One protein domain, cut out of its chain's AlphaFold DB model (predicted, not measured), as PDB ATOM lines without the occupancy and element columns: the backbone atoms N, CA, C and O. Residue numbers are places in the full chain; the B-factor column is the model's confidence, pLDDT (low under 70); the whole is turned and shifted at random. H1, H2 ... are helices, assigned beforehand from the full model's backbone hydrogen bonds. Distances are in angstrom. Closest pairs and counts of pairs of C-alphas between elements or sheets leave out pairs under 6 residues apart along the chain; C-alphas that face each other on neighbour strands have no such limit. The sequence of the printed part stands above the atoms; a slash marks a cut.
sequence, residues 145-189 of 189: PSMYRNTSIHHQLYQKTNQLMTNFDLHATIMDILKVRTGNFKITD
ATOM      1  N   PRO A 145      26.177  11.324 -10.125       96.50
ATOM      2  CA  PRO A 145      25.412  12.542  -9.921       96.50
ATOM      3  C   PRO A 145      23.928  12.321 -10.207       96.50
ATOM      4  O   PRO A 145      23.545  11.641 -11.161       96.50
ATOM      5  N   SER A 146      23.082  12.938  -9.391       97.06
ATOM      6  CA  SER A 146      21.625  12.818  -9.458       97.06
ATOM      7  C   SER A 146      21.054  13.151 -10.836       97.06
ATOM      8  O   SER A 146      20.128  12.476 -11.274       97.06
ATOM      9  N   MET A 147      21.662  14.095 -11.561       95.44
ATOM     10  CA  MET A 147      21.290  14.448 -12.938       95.44
ATOM     11  C   MET A 147      21.448  13.307 -13.955       95.44
ATOM     12  O   MET A 147      20.811  13.345 -15.001       95.44
ATOM     13  N   TYR A 148      22.282  12.302 -13.667       95.38
ATOM     14  CA  TYR A 148      22.468  11.137 -14.534       95.38
ATOM     15  C   TYR A 148      21.612   9.940 -14.115       95.38
ATOM     16  O   TYR A 148      21.555   8.954 -14.850       95.38
ATOM     17  N   ARG A 149      20.916   9.995 -12.974       94.81
ATOM     18  CA  ARG A 149      20.011   8.917 -12.551       94.81
ATOM     19  C   ARG A 149      18.843   8.819 -13.531       94.81
ATOM     20  O   ARG A 149      18.291   9.825 -13.954       94.81
ATOM     21  N   ASN A 150      18.484   7.589 -13.884       95.88
ATOM     22  CA  ASN A 150      17.455   7.250 -14.885       95.88
ATOM     23  C   ASN A 150      17.760   7.740 -16.313       95.88
ATOM     24  O   ASN A 150      16.866   7.796 -17.151       95.88
ATOM     25  N   THR A 151      19.017   8.076 -16.602       95.75
ATOM     26  CA  THR A 151      19.487   8.335 -17.970       95.75
ATOM     27  C   THR A 151      20.089   7.071 -18.585       95.75
ATOM     28  O   THR A 151      20.286   6.062 -17.901       95.75
ATOM     29  N   SER A 152      20.459   7.139 -19.867       94.94
ATOM     30  CA  SER A 152      21.167   6.053 -20.553       94.94
ATOM     31  C   SER A 152      22.465   5.646 -19.850       94.94
ATOM     32  O   SER A 152      22.773   4.459 -19.814       94.94
ATOM     33  N   ILE A 153      23.190   6.587 -19.230       91.69
ATOM     34  CA  ILE A 153      24.407   6.296 -18.451       91.69
ATOM     35  C   ILE A 153      24.072   5.414 -17.243       91.69
ATOM     36  O   ILE A 153      24.759   4.430 -16.983       91.69
ATOM     37  N   HIS A 154      22.989   5.725 -16.520       94.19
ATOM     38  CA  HIS A 154      22.568   4.924 -15.370       94.19
ATOM     39  C   HIS A 154      22.170   3.506 -15.782       94.19
ATOM     40  O   HIS A 154      22.530   2.547 -15.107       94.19
ATOM     41  N   HIS A 155      21.451   3.364 -16.896       95.06
ATOM     42  CA  HIS A 155      21.039   2.055 -17.400       95.06
ATOM     43  C   HIS A 155      22.225   1.221 -17.892       95.06
ATOM     44  O   HIS A 155      22.285   0.032 -17.591       95.06
ATOM     45  N   GLN A 156      23.202   1.837 -18.561       93.19
ATOM     46  CA  GLN A 156      24.441   1.158 -18.949       93.19
ATOM     47  C   GLN A 156      25.235   0.685 -17.725       93.19
ATOM     48  O   GLN A 156      25.628  -0.478 -17.664       93.19
ATOM     49  N   LEU A 157      25.407   1.539 -16.708       92.75
ATOM     50  CA  LEU A 157      26.052   1.142 -15.449       92.75
ATOM     51  C   LEU A 157      25.304  -0.000 -14.751       92.75
ATOM     52  O   LEU A 157      25.931  -0.923 -14.240       92.75
ATOM     53  N   TYR A 158      23.969   0.022 -14.767       94.44
ATOM     54  CA  TYR A 158      23.169  -1.066 -14.213       94.44
ATOM     55  C   TYR A 158      23.394  -2.383 -14.969       94.44
ATOM     56  O   TYR A 158      23.565  -3.424 -14.343       94.44
ATOM     57  N   GLN A 159      23.474  -2.360 -16.302       94.75
ATOM     58  CA  GLN A 159      23.789  -3.552 -17.101       94.75
ATOM     59  C   GLN A 159      25.186  -4.113 -16.796       94.75
ATOM     60  O   GLN A 159      25.359  -5.334 -16.757       94.75
ATOM     61  N   LYS A 160      26.166  -3.243 -16.515       93.56
ATOM     62  CA  LYS A 160      27.541  -3.631 -16.159       93.56
ATOM     63  C   LYS A 160      27.641  -4.415 -14.847       93.56
ATOM     64  O   LYS A 160      28.618  -5.128 -14.664       93.56
ATOM     65  N   THR A 161      26.626  -4.368 -13.977       93.50
ATOM     66  CA  THR A 161      26.602  -5.160 -12.728       93.50
ATOM     67  C   THR A 161      26.668  -6.674 -12.954       93.50
ATOM     68  O   THR A 161      27.083  -7.398 -12.057       93.50
ATOM     69  N   ASN A 162      26.305  -7.150 -14.152       93.06
ATOM     70  CA  ASN A 162      26.353  -8.565 -14.533       93.06
ATOM     71  C   ASN A 162      27.456  -8.861 -15.565       93.06
ATOM     72  O   ASN A 162      27.387  -9.863 -16.278       93.06
ATOM     73  N   GLN A 163      28.438  -7.969 -15.711       93.44
ATOM     74  CA  GLN A 163      29.529  -8.107 -16.673       93.44
ATOM     75  C   GLN A 163      30.876  -8.067 -15.960       93.44
ATOM     76  O   GLN A 163      31.029  -7.428 -14.921       93.44
ATOM     77  N   LEU A 164      31.870  -8.726 -16.554       92.62
ATOM     78  CA  LEU A 164      33.247  -8.573 -16.112       92.62
ATOM     79  C   LEU A 164      33.683  -7.123 -16.341       92.62
ATOM     80  O   LEU A 164      33.580  -6.609 -17.455       92.62
ATOM     81  N   MET A 165      34.182  -6.494 -15.283       93.56
ATOM     82  CA  MET A 165      34.833  -5.193 -15.339       93.56
ATOM     83  C   MET A 165      36.272  -5.328 -14.873       93.56
ATOM     84  O   MET A 165      36.599  -6.133 -14.001       93.56
ATOM     85  N   THR A 166      37.133  -4.509 -15.452       93.56
ATOM     86  CA  THR A 166      38.550  -4.433 -15.127       93.56
ATOM     87  C   THR A 166      38.915  -3.014 -14.704       93.56
ATOM     88  O   THR A 166      38.183  -2.049 -14.936       93.56
ATOM     89  N   ASN A 167      40.111  -2.851 -14.141       93.50
ATOM     90  CA  ASN A 167      40.645  -1.521 -13.846       93.50
ATOM     91  C   ASN A 167      40.840  -0.659 -15.112       93.50
ATOM     92  O   ASN A 167      40.872   0.566 -15.007       93.50
ATOM     93  N   PHE A 168      40.924  -1.262 -16.307       95.81
ATOM     94  CA  PHE A 168      40.965  -0.511 -17.565       95.81
ATOM     95  C   PHE A 168      39.625   0.163 -17.875       95.81
ATOM     96  O   PHE A 168      39.619   1.315 -18.308       95.81
ATOM     97  N   ASP A 169      38.504  -0.495 -17.574       94.88
ATOM     98  CA  ASP A 169      37.163   0.080 -17.738       94.88
ATOM     99  C   ASP A 169      36.950   1.267 -16.787       94.88
ATOM    100  O   ASP A 169      36.428   2.315 -17.180       94.88
ATOM    101  N   LEU A 170      37.423   1.145 -15.539       94.56
ATOM    102  CA  LEU A 170      37.410   2.246 -14.571       94.56
ATOM    103  C   LEU A 170      38.287   3.414 -15.030       94.56
ATOM    104  O   LEU A 170      37.860   4.568 -14.957       94.56
ATOM    105  N   HIS A 171      39.485   3.130 -15.546       95.31
ATOM    106  CA  HIS A 171      40.361   4.155 -16.106       95.31
ATOM    107  C   HIS A 171      39.684   4.899 -17.266       95.31
ATOM    108  O   HIS A 171      39.630   6.128 -17.244       95.31
ATOM    109  N   ALA A 172      39.121   4.175 -18.239       94.62
ATOM    110  CA  ALA A 172      38.397   4.767 -19.363       94.62
ATOM    111  C   ALA A 172      37.224   5.641 -18.883       94.62
ATOM    112  O   ALA A 172      37.106   6.797 -19.291       94.62
ATOM    113  N   THR A 173      36.442   5.143 -17.921       93.88
ATOM    114  CA  THR A 173      35.318   5.877 -17.316       93.88
ATOM    115  C   THR A 173      35.772   7.190 -16.671       93.88
ATOM    116  O   THR A 173      35.163   8.239 -16.893       93.88
ATOM    117  N   ILE A 174      36.861   7.173 -15.892       94.56
ATOM    118  CA  ILE A 174      37.420   8.386 -15.271       94.56
ATOM    119  C   ILE A 174      37.875   9.377 -16.347       94.56
ATOM    120  O   ILE A 174      37.597  10.573 -16.241       94.56
ATOM    121  N   MET A 175      38.534   8.895 -17.404       94.06
ATOM    122  CA  MET A 175      38.968   9.740 -18.517       94.06
ATOM    123  C   MET A 175      37.785  10.382 -19.250       94.06
ATOM    124  O   MET A 175      37.871  11.552 -19.629       94.06
ATOM    125  N   ASP A 176      36.665   9.680 -19.402       90.69
ATOM    126  CA  ASP A 176      35.462  10.242 -20.016       90.69
ATOM    127  C   ASP A 176      34.770  11.273 -19.124       90.69
ATOM    128  O   ASP A 176      34.374  12.332 -19.615       90.69
ATOM    129  N   ILE A 177      34.720  11.049 -17.806       91.81
ATOM    130  CA  ILE A 177      34.234  12.048 -16.839       91.81
ATOM    131  C   ILE A 177      35.039  13.352 -16.955       91.81
ATOM    132  O   ILE A 177      34.465  14.444 -16.914       91.81
ATOM    133  N   LEU A 178      36.359  13.270 -17.160       88.44
ATOM    134  CA  LEU A 178      37.201  14.454 -17.352       88.44
ATOM    135  C   LEU A 178      36.868  15.213 -18.652       88.44
ATOM    136  O   LEU A 178      36.914  16.445 -18.662       88.44
ATOM    137  N   LYS A 179      36.479  14.509 -19.725       83.12
ATOM    138  CA  LYS A 179      36.073  15.112 -21.012       83.12
ATOM    139  C   LYS A 179      34.674  15.733 -20.986       83.12
ATOM    140  O   LYS A 179      34.428  16.679 -21.735       83.12
ATOM    141  N   VAL A 180      33.760  15.267 -20.122       67.38
ATOM    142  CA  VAL A 180      32.426  15.893 -19.939       67.38
ATOM    143  C   VAL A 180      32.570  17.391 -19.660       67.38
ATOM    144  O   VAL A 180      31.804  18.208 -20.168       67.38
ATOM    145  N   ARG A 181      33.609  17.773 -18.911       57.34
ATOM    146  CA  ARG A 181      33.892  19.167 -18.565       57.34
ATOM    147  C   ARG A 181      34.336  20.022 -19.761       57.34
ATOM    148  O   ARG A 181      34.197  21.240 -19.702       57.34
ATOM    149  N   THR A 182      34.853  19.424 -20.834       53.41
ATOM    150  CA  THR A 182      35.365  20.150 -22.010       53.41
ATOM    151  C   THR A 182      34.353  20.249 -23.158       53.41
ATOM    152  O   THR A 182      34.726  20.681 -24.242       53.41
ATOM    153  N   GLY A 183      33.093  19.835 -22.960       46.12
ATOM    154  CA  GLY A 183      32.044  19.894 -23.992       46.12
ATOM    155  C   GLY A 183      32.135  18.815 -25.083       46.12
ATOM    156  O   GLY A 183      31.343  18.833 -26.017       46.12
ATOM    157  N   ASN A 184      33.054  17.850 -24.953       43.50
ATOM    158  CA  ASN A 184      33.303  16.789 -25.937       43.50
ATOM    159  C   ASN A 184      32.900  15.407 -25.398       43.50
ATOM    160  O   ASN A 184      33.696  14.469 -25.424       43.50
ATOM    161  N   PHE A 185      31.678  15.267 -24.878       47.44
ATOM    162  CA  PHE A 185      31.187  13.955 -24.455       47.44
ATOM    163  C   PHE A 185      30.649  13.171 -25.658       47.44
ATOM    164  O   PHE A 185      29.592  13.488 -26.202       47.44
ATOM    165  N   LYS A 186      31.382  12.132 -26.059       44.91
ATOM    166  CA  LYS A 186      30.863  11.008 -26.839       44.91
ATOM    167  C   LYS A 186      31.163   9.752 -26.033       44.91
ATOM    168  O   LYS A 186      32.319   9.545 -25.682       44.91
ATOM    169  N   ILE A 187      30.132   8.967 -25.729       49.50
ATOM    170  CA  ILE A 187      30.315   7.607 -25.217       49.50
ATOM    171  C   ILE A 187      31.002   6.847 -26.348       49.50
ATOM    172  O   ILE A 187      30.456   6.775 -27.451       49.50
ATOM    173  N   THR A 188      32.233   6.407 -26.123       47.53
ATOM    174  CA  THR A 188      32.890   5.459 -27.020       47.53
ATOM    175  C   THR A 188      32.558   4.065 -26.522       47.53
ATOM    176  O   THR A 188      32.870   3.757 -25.372       47.53
ATOM    177  N   ASP A 189      31.873   3.306 -27.377       38.72
ATOM    178  CA  ASP A 189      31.566   1.883 -27.196       38.72
ATOM    179  C   ASP A 189      32.833   1.030 -27.027       38.72
ATOM    180  O   ASP A 189      33.863   1.357 -27.670       38.72
TER     181      ASP A 189
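Overview. This is residues 145 to 189 of the 189 residues of an uncharacterized protein of Angiostrongylus cantonensis (UniProt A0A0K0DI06). Starting from residue 145, you meet an open U of two helices: H1 and the longer H2 make its two arms, which run nearly opposite ways with a gap between them, and residues 161 to 166 make its bend. Before H1, residues 145 to 151 make a short curved lead-in; after H2, the tail of residues 181 to 189 turns and folds back along H2. The printed part has 45 residues with two named helices, H1 then H2, and no named strand; its class is all helix. It is only just compact, close to loose, with a radius of gyration of the C-alphas of 11.1 A, and its C-alphas span 31 by 25 by 17 A.

Along the chain. Find C-alpha 152 at (21.167, 6.053, -20.553); there H1 begins, residues 152 to 160, 12.4 A from first to last C-alpha. Go on to C-alpha 167 at (40.645, -1.521, -13.846), where H2 begins; it holds residues 167 to 180, is 20.2 A long from first to last C-alpha, and ends at C-alpha 180 at (32.426, 15.893, -19.939).

Arrangement. H1 and H2 are apart, with no C-alpha of the one within 8 A of the other. A short link of 6 residues joins them. Read the y column: it falls from 6.053 at C-alpha 152 to -3.631 at C-alpha 160, and rises from -1.521 at C-alpha 167 to 15.893 at C-alpha 180. In H1 and H2 every O i to N i+4 pair is within hydrogen-bond range.

Size, cuts and confidence. The two C-alphas farthest apart are those of Asn 162 and Thr 182, at 31.0 A. The printed part has no cut, and residue 189 is the chain's last. In the B-factor column the mean pLDDT of the printed part is 83.9; look at residues 180 to 189 for the ten under 70.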